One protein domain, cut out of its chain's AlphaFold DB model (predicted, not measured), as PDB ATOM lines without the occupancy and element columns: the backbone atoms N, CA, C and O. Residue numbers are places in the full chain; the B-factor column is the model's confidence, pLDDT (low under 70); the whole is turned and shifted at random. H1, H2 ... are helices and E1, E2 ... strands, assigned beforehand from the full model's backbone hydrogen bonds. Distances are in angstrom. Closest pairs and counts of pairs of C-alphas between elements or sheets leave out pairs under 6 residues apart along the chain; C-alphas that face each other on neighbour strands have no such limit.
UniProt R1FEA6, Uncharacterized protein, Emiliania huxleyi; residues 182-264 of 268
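This is residues 182 to 264 of the 268 residues of an uncharacterized protein of Emiliania huxleyi (UniProt R1FEA6). One strongly twisted sheet of five strands makes the body, and a single short helix, H1, packs on one face of it, mainly by E2 and E3. A long unnamed stretch, residues 228 to 241, leads from E3 to the edge strand E4, with which its residues 236 to 237 pair. The printed part has 83 residues with one named helix and five named strands, in the order E1, H1, E2, E3, E4, E5; the sheet runs E4, E1, E3, E2, E5, antiparallel throughout, and the class is mostly strand. The whole is compact, with a radius of gyration of the C-alphas of 12.1 A and spans of 36 by 24 by 21 A.

Begin at inner strand E3, residues 219 to 227, which forms a hairpin with E2, residues 205 to 213, at 162 degrees; look for N 209 and O 223, 2.8 A apart. E3's other neighbour is E1, residues 182 to 187, at 146 degrees, with N 184 and O 224 at 2.9 A. Edge strand E4, residues 242 to 246, neighbours E1, with N 185 and O 245 at 2.7 A. Edge strand E5, residues 257 to 263, neighbours E2, with N 210 and O 260 at 2.8 A. H1, residues 195 to 201, is on the sheet; its closest C-alphas to E2 are those of Leu 199 and Ala 205, 6.0 A. In H1, 1 of 3 O i to N i+4 pairs and 4 of 4 O i to N i+3 pairs are within hydrogen-bond range. E1, H1 and E2 form a split strand-helix-strand unit, two strands running the same way with E3 between them, and its crossover is right-handed.

Find C-alpha 182 at (212.608, 182.160, 167.413), where E1 begins its 16.4 A. E2 spans 23.8 A, E3 24.5 A, E4 13.4 A and H1 10.4 A. E5 runs 19.5 A to C-alpha 263 at (220.372, 192.923, 173.437).

The C-alphas of Ser 215 and Gln 229, the two farthest apart, are 38.2 A apart. The printed part has no cut, and the link from E3 to E4 is long. Residue 248 alone is under 70 in pLDDT.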
ATOM      1  N   LEU A 182     211.860 183.235 168.059       90.19
ATOM      2  CA  LEU A 182     212.608 182.160 167.413       90.19
ATOM      3  C   LEU A 182     214.060 182.189 167.896       90.19
ATOM      4  O   LEU A 182     214.710 183.229 167.857       90.19
ATOM      5  N   LYS A 183     214.603 181.041 168.309       92.56
ATOM      6  CA  LYS A 183     216.002 180.926 168.743       92.56
ATOM      7  C   LYS A 183     216.807 180.059 167.787       92.56
ATOM      8  O   LYS A 183     216.379 178.970 167.399       92.56
ATOM      9  N   MET A 184     217.995 180.529 167.422       93.62
ATOM     10  CA  MET A 184     218.900 179.829 166.512       93.62
ATOM     11  C   MET A 184     220.324 179.816 167.063       93.62
ATOM     12  O   MET A 184     220.838 180.837 167.494       93.62
ATOM     13  N   SER A 185     220.975 178.659 167.028       93.81
ATOM     14  CA  SER A 185     222.379 178.489 167.401       93.81
ATOM     15  C   SER A 185     223.282 178.896 166.256       93.81
ATOM     16  O   SER A 185     222.994 178.610 165.093       93.81
ATOM     17  N   VAL A 186     224.404 179.508 166.601       93.56
ATOM     18  CA  VAL A 186     225.446 179.895 165.660       93.56
ATOM     19  C   VAL A 186     226.551 178.844 165.694       93.56
ATOM     20  O   VAL A 186     227.081 178.510 166.754       93.56
ATOM     21  N   ARG A 187     226.902 178.306 164.528       92.44
ATOM     22  CA  ARG A 187     228.040 177.400 164.326       92.44
ATOM     23  C   ARG A 187     229.093 178.085 163.460       92.44
ATOM     24  O   ARG A 187     228.743 178.905 162.615       92.44
ATOM     25  N   GLY A 188     230.360 177.733 163.669       89.00
ATOM     26  CA  GLY A 188     231.482 178.251 162.875       89.00
ATOM     27  C   GLY A 188     231.972 179.645 163.271       89.00
ATOM     28  O   GLY A 188     232.836 180.184 162.596       89.00
ATOM     29  N   LEU A 189     231.461 180.239 164.356       91.69
ATOM     30  CA  LEU A 189     231.975 181.527 164.827       91.69
ATOM     31  C   LEU A 189     233.375 181.344 165.421       91.69
ATOM     32  O   LEU A 189     233.524 180.662 166.438       91.69
ATOM     33  N   ASP A 190     234.364 182.003 164.822       91.44
ATOM     34  CA  ASP A 190     235.747 182.027 165.303       91.44
ATOM     35  C   ASP A 190     235.816 182.530 166.756       91.44
ATOM     36  O   ASP A 190     235.137 183.495 167.130       91.44
ATOM     37  N   ALA A 191     236.616 181.863 167.593       89.56
ATOM     38  CA  ALA A 191     236.782 182.181 169.011       89.56
ATOM     39  C   ALA A 191     237.244 183.629 169.268       89.56
ATOM     40  O   ALA A 191     236.894 184.199 170.299       89.56
ATOM     41  N   ARG A 192     237.975 184.240 168.325       91.00
ATOM     42  CA  ARG A 192     238.467 185.626 168.394       91.00
ATOM     43  C   ARG A 192     237.375 186.660 168.122       91.00
ATOM     44  O   ARG A 192     237.508 187.818 168.508       91.00
ATOM     45  N   VAL A 193     236.292 186.269 167.450       92.81
ATOM     46  CA  VAL A 193     235.202 187.183 167.098       92.81
ATOM     47  C   VAL A 193     234.238 187.312 168.270       92.81
ATOM     48  O   VAL A 193     233.677 186.322 168.737       92.81
ATOM     49  N   SER A 194     233.984 188.541 168.719       93.19
ATOM     50  CA  SER A 194     232.988 188.809 169.761       93.19
ATOM     51  C   SER A 194     231.573 188.419 169.300       93.19
ATOM     52  O   SER A 194     231.157 188.849 168.221       93.19
ATOM     53  N   PRO A 195     230.781 187.685 170.114       93.94
ATOM     54  CA  PRO A 195     229.388 187.369 169.788       93.94
ATOM     55  C   PRO A 195     228.520 188.602 169.531       93.94
ATOM     56  O   PRO A 195     227.593 188.524 168.734       93.94
ATOM     57  N   ARG A 196     228.848 189.754 170.136       94.12
ATOM     58  CA  ARG A 196     228.132 191.018 169.900       94.12
ATOM     59  C   ARG A 196     228.156 191.426 168.424       94.12
ATOM     60  O   ARG A 196     227.181 191.985 167.937       94.12
ATOM     61  N   ARG A 197     229.221 191.083 167.685       93.25
ATOM     62  CA  ARG A 197     229.347 191.387 166.250       93.25
ATOM     63  C   ARG A 197     228.249 190.729 165.408       93.25
ATOM     64  O   ARG A 197     227.877 191.268 164.372       93.25
ATOM     65  N   LEU A 198     227.678 189.617 165.876       92.31
ATOM     66  CA  LEU A 198     226.569 188.945 165.197       92.31
ATOM     67  C   LEU A 198     225.306 189.806 165.107       92.31
ATOM     68  O   LEU A 198     224.532 189.610 164.180       92.31
ATOM     69  N   LEU A 199     225.097 190.760 166.022       93.19
ATOM     70  CA  LEU A 199     223.957 191.683 165.949       93.19
ATOM     71  C   LEU A 199     224.087 192.690 164.799       93.19
ATOM     72  O   LEU A 199     223.084 193.251 164.364       93.19
ATOM     73  N   HIS A 200     225.305 192.938 164.309       91.81
ATOM     74  CA  HIS A 200     225.526 193.760 163.118       91.81
ATOM     75  C   HIS A 200     225.346 192.936 161.841       91.81
ATOM     76  O   HIS A 200     224.771 193.422 160.875       91.81
ATOM     77  N   GLU A 201     225.789 191.678 161.863       91.75
ATOM     78  CA  GLU A 201     225.694 190.768 160.717       91.75
ATOM     79  C   GLU A 201     224.263 190.270 160.467       91.75
ATOM     80  O   GLU A 201     223.835 190.104 159.328       91.75
ATOM     81  N   PHE A 202     223.510 190.033 161.541       92.31
ATOM     82  CA  PHE A 202     222.121 189.592 161.492       92.31
ATOM     83  C   PHE A 202     221.224 190.711 162.020       92.31
ATOM     84  O   PHE A 202     220.850 190.692 163.194       92.31
ATOM     85  N   PRO A 203     220.845 191.688 161.177       90.31
ATOM     86  CA  PRO A 203     220.132 192.874 161.634       90.31
ATOM     87  C   PRO A 203     218.718 192.589 162.148       90.31
ATOM     88  O   PRO A 203     218.144 193.429 162.830       90.31
ATOM     89  N   GLN A 204     218.163 191.417 161.847       91.75
ATOM     90  CA  GLN A 204     216.867 190.952 162.349       91.75
ATOM     91  C   GLN A 204     216.968 190.312 163.747       91.75
ATOM     92  O   GLN A 204     215.948 189.994 164.357       91.75
ATOM     93  N   ALA A 205     218.183 190.074 164.255       92.88
ATOM     94  CA  ALA A 205     218.378 189.522 165.588       92.88
ATOM     95  C   ALA A 205     218.112 190.590 166.656       92.88
ATOM     96  O   ALA A 205     218.673 191.683 166.623       92.88
ATOM     97  N   LEU A 206     217.292 190.232 167.641       92.88
ATOM     98  CA  LEU A 206     216.947 191.080 168.783       92.88
ATOM     99  C   LEU A 206     217.987 190.958 169.902       92.88
ATOM    100  O   LEU A 206     218.307 191.920 170.599       92.88
ATOM    101  N   ARG A 207     218.511 189.742 170.092       93.19
ATOM    102  CA  ARG A 207     219.423 189.414 171.191       93.19
ATOM    103  C   ARG A 207     220.412 188.337 170.789       93.19
ATOM    104  O   ARG A 207     220.064 187.419 170.044       93.19
ATOM    105  N   VAL A 208     221.616 188.408 171.346       94.56
ATOM    106  CA  VAL A 208     222.608 187.338 171.296       94.56
ATOM    107  C   VAL A 208     222.948 186.869 172.709       94.56
ATOM    108  O   VAL A 208     223.277 187.657 173.591       94.56
ATOM    109  N   ASP A 209     222.863 185.561 172.904       94.12
ATOM    110  CA  ASP A 209     223.155 184.844 174.136       94.12
ATOM    111  C   ASP A 209     224.401 183.985 173.886       94.12
ATOM    112  O   ASP A 209     224.404 183.153 172.978       94.12
ATOM    113  N   ALA A 210     225.470 184.160 174.661       94.25
ATOM    114  CA  ALA A 210     226.662 183.320 174.568       94.25
ATOM    115  C   ALA A 210     226.975 182.653 175.905       94.25
ATOM    116  O   ALA A 210     227.018 183.300 176.950       94.25
ATOM    117  N   LEU A 211     227.229 181.352 175.842       94.12
ATOM    118  CA  LEU A 211     227.574 180.517 176.977       94.12
ATOM    119  C   LEU A 211     229.090 180.309 177.016       94.12
ATOM    120  O   LEU A 211     229.683 179.862 176.029       94.12
ATOM    121  N   TYR A 212     229.697 180.618 178.157       93.81
ATOM    122  CA  TYR A 212     231.127 180.468 178.408       93.81
ATOM    123  C   TYR A 212     231.364 179.449 179.512       93.81
ATOM    124  O   TYR A 212     230.667 179.460 180.524       93.81
ATOM    125  N   HIS A 213     232.359 178.593 179.339       94.00
ATOM    126  CA  HIS A 213     232.808 177.691 180.390       94.00
ATOM    127  C   HIS A 213     233.596 178.479 181.445       94.00
ATOM    128  O   HIS A 213     234.515 179.223 181.098       94.00
ATOM    129  N   LYS A 214     233.262 178.334 182.732       93.38
ATOM    130  CA  LYS A 214     233.860 179.159 183.800       93.38
ATOM    131  C   LYS A 214     235.358 178.934 183.978       93.38
ATOM    132  O   LYS A 214     236.080 179.898 184.195       93.38
ATOM    133  N   SER A 215     235.824 177.687 183.875       94.00
ATOM    134  CA  SER A 215     237.238 177.370 184.129       94.00
ATOM    135  C   SER A 215     238.169 177.732 182.972       94.00
ATOM    136  O   SER A 215     239.292 178.157 183.208       94.00
ATOM    137  N   SER A 216     237.721 177.571 181.724       93.50
ATOM    138  CA  SER A 216     238.556 177.794 180.539       93.50
ATOM    139  C   SER A 216     238.318 179.153 179.893       93.50
ATOM    140  O   SER A 216     239.098 179.571 179.045       93.50
ATOM    141  N   GLY A 217     237.216 179.831 180.232       90.56
ATOM    142  CA  GLY A 217     236.769 181.036 179.534       90.56
ATOM    143  C   GLY A 217     236.338 180.777 178.085       90.56
ATOM    144  O   GLY A 217     235.963 181.716 177.383       90.56
ATOM    145  N   SER A 218     236.364 179.522 177.627       91.94
ATOM    146  CA  SER A 218     236.038 179.157 176.253       91.94
ATOM    147  C   SER A 218     234.549 179.287 175.989       91.94
ATOM    148  O   SER A 218     233.703 178.924 176.809       91.94
ATOM    149  N   ARG A 219     234.223 179.787 174.801       93.19
ATOM    150  CA  ARG A 219     232.847 179.915 174.335       93.19
ATOM    151  C   ARG A 219     232.330 178.576 173.825       93.19
ATOM    152  O   ARG A 219     232.865 178.039 172.860       93.19
ATOM    153  N   THR A 220     231.253 178.087 174.424       90.62
ATOM    154  CA  THR A 220     230.675 176.777 174.099       90.62
ATOM    155  C   THR A 220     229.551 176.901 173.081       90.62
ATOM    156  O   THR A 220     229.504 176.170 172.092       90.62
ATOM    157  N   ILE A 221     228.619 177.829 173.316       91.88
ATOM    158  CA  ILE A 221     227.400 177.977 172.515       91.88
ATOM    159  C   ILE A 221     227.104 179.460 172.327       91.88
ATOM    160  O   ILE A 221     227.266 180.255 173.248       91.88
ATOM    161  N   VAL A 222     226.635 179.821 171.135       94.12
ATOM    162  CA  VAL A 222     226.062 181.137 170.853       94.12
ATOM    163  C   VAL A 222     224.685 180.945 170.245       94.12
ATOM    164  O   VAL A 222     224.512 180.102 169.365       94.12
ATOM    165  N   VAL A 223     223.710 181.709 170.720       95.00
ATOM    166  CA  VAL A 223     222.325 181.690 170.261       95.00
ATOM    167  C   VAL A 223     221.888 183.104 169.927       95.00
ATOM    168  O   VAL A 223     222.077 184.024 170.713       95.00
ATOM    169  N   LEU A 224     221.277 183.268 168.762       94.25
ATOM    170  CA  LEU A 224     220.576 184.476 168.360       94.25
ATOM    171  C   LEU A 224     219.077 184.278 168.556       94.25
ATOM    172  O   LEU A 224     218.530 183.215 168.246       94.25
ATOM    173  N   THR A 225     218.426 185.310 169.076       93.25
ATOM    174  CA  THR A 225     216.974 185.377 169.223       93.25
ATOM    175  C   THR A 225     216.417 186.351 168.194       93.25
ATOM    176  O   THR A 225     216.898 187.476 168.081       93.25
ATOM    177  N   PHE A 226     215.399 185.909 167.467       92.38
ATOM    178  CA  PHE A 226     214.682 186.641 166.428       92.38
ATOM    179  C   PHE A 226     213.203 186.727 166.799       92.38
ATOM    180  O   PHE A 226     212.702 185.906 167.576       92.38
ATOM    181  N   ASP A 227     212.490 187.675 166.204       91.50
ATOM    182  CA  ASP A 227     211.034 187.602 166.165       91.50
ATOM    183  C   ASP A 227     210.623 186.472 165.204       91.50
ATOM    184  O   ASP A 227     211.190 186.304 164.124       91.50
ATOM    185  N   ALA A 228     209.650 185.656 165.595       87.75
ATOM    186  CA  ALA A 228     209.114 184.609 164.737       87.75
ATOM    187  C   ALA A 228     208.339 185.180 163.539       87.75
ATOM    188  O   ALA A 228     208.164 184.462 162.556       87.75
ATOM    189  N   GLN A 229     207.876 186.435 163.610       87.31
ATOM    190  CA  GLN A 229     207.254 187.120 162.475       87.31
ATOM    191  C   GLN A 229     208.282 187.606 161.443       87.31
ATOM    192  O   GLN A 229     207.959 187.684 160.260       87.31
ATOM    193  N   SER A 230     209.520 187.874 161.864       86.56
ATOM    194  CA  SER A 230     210.620 188.309 160.995       86.56
ATOM    195  C   SER A 230     211.838 187.383 161.135       86.56
ATOM    196  O   SER A 230     212.884 187.774 161.661       86.56
ATOM    197  N   PRO A 231     211.733 186.122 160.660       86.00
ATOM    198  CA  PRO A 231     212.857 185.196 160.695       86.00
ATOM    199  C   PRO A 231     214.021 185.714 159.836       86.00
ATOM    200  O   PRO A 231     213.807 186.482 158.893       86.00
ATOM    201  N   PRO A 232     215.258 185.262 160.111       88.81
ATOM    202  CA  PRO A 232     216.417 185.729 159.375       88.81
ATOM    203  C   PRO A 232     216.312 185.398 157.883       88.81
ATOM    204  O   PRO A 232     216.060 184.243 157.523       88.81
ATOM    205  N   SER A 233     216.551 186.390 157.022       83.06
ATOM    206  CA  SER A 233     216.553 186.214 155.560       83.06
ATOM    207  C   SER A 233     217.711 185.325 155.102       83.06
ATOM    208  O   SER A 233     217.539 184.455 154.249       83.06
ATOM    209  N   ALA A 234     218.880 185.492 155.723       84.31
ATOM    210  CA  ALA A 234     220.061 184.674 155.501       84.31
ATOM    211  C   ALA A 234     220.370 183.816 156.734       84.31
ATOM    212  O   ALA A 234     220.454 184.302 157.859       84.31
ATOM    213  N   ARG A 235     220.590 182.513 156.518       87.06
ATOM    214  CA  ARG A 235     220.995 181.564 157.575       87.06
ATOM    215  C   ARG A 235     222.502 181.326 157.625       87.06
ATOM    216  O   ARG A 235     222.961 180.483 158.392       87.06
ATOM    217  N   SER A 236     223.270 182.033 156.812       89.31
ATOM    218  CA  SER A 236     224.725 181.943 156.765       89.31
ATOM    219  C   SER A 236     225.316 183.320 156.511       89.31
ATOM    220  O   SER A 236     224.788 184.063 155.689       89.31
ATOM    221  N   SER A 237     226.415 183.623 157.192       89.50
ATOM    222  CA  SER A 237     227.221 184.818 156.967       89.50
ATOM    223  C   SER A 237     228.546 184.397 156.350       89.50
ATOM    224  O   SER A 237     229.268 183.574 156.918       89.50
ATOM    225  N   THR A 238     228.869 184.972 155.195       86.00
ATOM    226  CA  THR A 238     230.169 184.805 154.538       86.00
ATOM    227  C   THR A 238     231.249 185.635 155.229       86.00
ATOM    228  O   THR A 238     232.373 185.162 155.356       86.00
ATOM    229  N   ALA A 239     230.906 186.819 155.752       87.62
ATOM    230  CA  ALA A 239     231.852 187.716 156.415       87.62
ATOM    231  C   ALA A 239     232.423 187.135 157.718       87.62
ATOM    232  O   ALA A 239     233.591 187.352 158.037       87.62
ATOM    233  N   LEU A 240     231.607 186.391 158.471       88.31
ATOM    234  CA  LEU A 240     232.011 185.758 159.731       88.31
ATOM    235  C   LEU A 240     232.177 184.235 159.622       88.31
ATOM    236  O   LEU A 240     232.486 183.594 160.625       88.31
ATOM    237  N   GLY A 241     231.928 183.646 158.447       89.12
ATOM    238  CA  GLY A 241     231.985 182.196 158.236       89.12
ATOM    239  C   GLY A 241     230.996 181.405 159.100       89.12
ATOM    240  O   GLY A 241     231.259 180.258 159.459       89.12
ATOM    241  N   THR A 242     229.866 182.012 159.480       90.44
ATOM    242  CA  THR A 242     228.931 181.412 160.445       90.44
ATOM    243  C   THR A 242     227.665 180.877 159.807       90.44
ATOM    244  O   THR A 242     227.216 181.348 158.762       90.44
ATOM    245  N   ARG A 243     227.050 179.896 160.472       91.69
ATOM    246  CA  ARG A 243     225.773 179.303 160.070       91.69
ATOM    247  C   ARG A 243     224.793 179.251 161.234       91.69
ATOM    248  O   ARG A 243     225.152 178.836 162.336       91.69
ATOM    249  N   LEU A 244     223.546 179.620 160.959       90.88
ATOM    250  CA  LEU A 244     222.427 179.574 161.888       90.88
ATOM    251  C   LEU A 244     221.687 178.243 161.772       90.88
ATOM    252  O   LEU A 244     221.232 177.857 160.695       90.88
ATOM    253  N   ASN A 245     221.507 177.573 162.905       90.00
ATOM    254  CA  ASN A 245     220.719 176.352 163.018       90.00
ATOM    255  C   ASN A 245     219.597 176.561 164.027       90.00
ATOM    256  O   ASN A 245     219.845 177.050 165.128       90.00
ATOM    257  N   ALA A 246     218.372 176.171 163.677       83.69
ATOM    258  CA  ALA A 246     217.238 176.263 164.592       83.69
ATOM    259  C   ALA A 246     217.517 175.470 165.876       83.69
ATOM    260  O   ALA A 246     218.036 174.353 165.830       83.69
ATOM    261  N   VAL A 247     217.192 176.065 167.021       79.38
ATOM    262  CA  VAL A 247     217.422 175.462 168.331       79.38
ATOM    263  C   VAL A 247     216.091 175.119 168.968       79.38
ATOM    264  O   VAL A 247     215.204 175.960 169.067       79.38
ATOM    265  N   VAL A 248     215.980 173.878 169.438       64.19
ATOM    266  CA  VAL A 248     214.785 173.388 170.135       64.19
ATOM    267  C   VAL A 248     214.816 173.755 171.624       64.19
ATOM    268  O   VAL A 248     213.765 173.946 172.227       64.19
ATOM    269  N   ARG A 249     216.007 173.887 172.230       73.56
ATOM    270  CA  ARG A 249     216.181 174.235 173.652       73.56
ATOM    271  C   ARG A 249     217.245 175.300 173.855       73.56
ATOM    272  O   ARG A 249     218.368 175.156 173.382       73.56
ATOM    273  N   SER A 250     216.880 176.353 174.577       74.69
ATOM    274  CA  SER A 250     217.811 177.435 174.898       74.69
ATOM    275  C   SER A 250     218.904 176.920 175.835       74.69
ATOM    276  O   SER A 250     218.582 176.142 176.727       74.69
ATOM    277  N   PRO A 251     220.167 177.337 175.661       74.25
ATOM    278  CA  PRO A 251     221.189 177.075 176.659       74.25
ATOM    279  C   PRO A 251     220.848 177.844 177.936       74.25
ATOM    280  O   PRO A 251     220.526 179.033 177.885       74.25
ATOM    281  N   GLU A 252     220.921 177.155 179.065       80.69
ATOM    282  CA  GLU A 252     220.716 177.728 180.391       80.69
ATOM    283  C   GLU A 252     222.062 177.847 181.105       80.69
ATOM    284  O   GLU A 252     223.001 177.092 180.834       80.69
ATOM    285  N   ALA A 253     222.182 178.838 181.989       81.56
ATOM    286  CA  ALA A 253     223.344 178.934 182.855       81.56
ATOM    287  C   ALA A 253     223.300 177.784 183.869       81.56
ATOM    288  O   ALA A 253     222.271 177.535 184.494       81.56
ATOM    289  N   CYS A 254     224.425 177.099 184.049       84.69
ATOM    290  CA  CYS A 254     224.578 176.059 185.065       84.69
ATOM    291  C   CYS A 254     225.797 176.374 185.940       84.69
ATOM    292  O   CYS A 254     226.519 177.344 185.701       84.69
ATOM    293  N   SER A 255     226.061 175.555 186.957       88.19
ATOM    294  CA  SER A 255     227.231 175.710 187.838       88.19
ATOM    295  C   SER A 255     228.547 175.863 187.060       88.19
ATOM    296  O   SER A 255     229.381 176.677 187.449       88.19
ATOM    297  N   GLU A 256     228.684 175.181 185.923       91.12
ATOM    298  CA  GLU A 256     229.876 175.166 185.061       91.12
ATOM    299  C   GLU A 256     229.938 176.305 184.030       91.12
ATOM    300  O   GLU A 256     231.010 176.618 183.504       91.12
ATOM    301  N   TYR A 257     228.806 176.954 183.746       91.06
ATOM    302  CA  TYR A 257     228.669 177.858 182.608       91.06
ATOM    303  C   TYR A 257     228.166 179.241 183.011       91.06
ATOM    304  O   TYR A 257     227.254 179.388 183.821       91.06
ATOM    305  N   THR A 258     228.726 180.271 182.388       93.12
ATOM    306  CA  THR A 258     228.269 181.653 182.524       93.12
ATOM    307  C   THR A 258     227.589 182.088 181.237       93.12
ATOM    308  O   THR A 258     228.178 182.019 180.157       93.12
ATOM    309  N   LEU A 259     226.350 182.562 181.354       93.19
ATOM    310  CA  LEU A 259     225.604 183.151 180.250       93.19
ATOM    311  C   LEU A 259     225.900 184.652 180.178       93.19
ATOM    312  O   LEU A 259     225.697 185.373 181.152       93.19
ATOM    313  N   LYS A 260     226.366 185.130 179.023       93.06
ATOM    314  CA  LYS A 260     226.441 186.559 178.703       93.06
ATOM    315  C   LYS A 260     225.421 186.884 177.627       93.06
ATOM    316  O   LYS A 260     225.329 186.169 176.632       93.06
ATOM    317  N   GLN A 261     224.676 187.960 177.833       93.25
ATOM    318  CA  GLN A 261     223.611 188.383 176.935       93.25
ATOM    319  C   GLN A 261     223.888 189.798 176.453       93.25
ATOM    320  O   GLN A 261     224.304 190.655 177.229       93.25
ATOM    321  N   TRP A 262     223.631 190.033 175.174       93.81
ATOM    322  CA  TRP A 262     223.629 191.362 174.585       93.81
ATOM    323  C   TRP A 262     222.328 191.516 173.812       93.81
ATOM    324  O   TRP A 262     222.061 190.753 172.881       93.81
ATOM    325  N   ALA A 263     221.504 192.470 174.225       90.75
ATOM    326  CA  ALA A 263     220.372 192.923 173.437       90.75
ATOM    327  C   ALA A 263     220.842 194.027 172.490       90.75
ATOM    328  O   ALA A 263     221.819 194.725 172.779       90.75
ATOM    329  N   ARG A 264     220.162 194.174 171.356       82.94
ATOM    330  CA  ARG A 264     220.205 195.447 170.646       82.94
ATOM    331  C   ARG A 264     219.472 196.452 171.539       82.94
ATOM    332  O   ARG A 264     218.387 196.125 172.015       82.94
TER     333      ARG A 264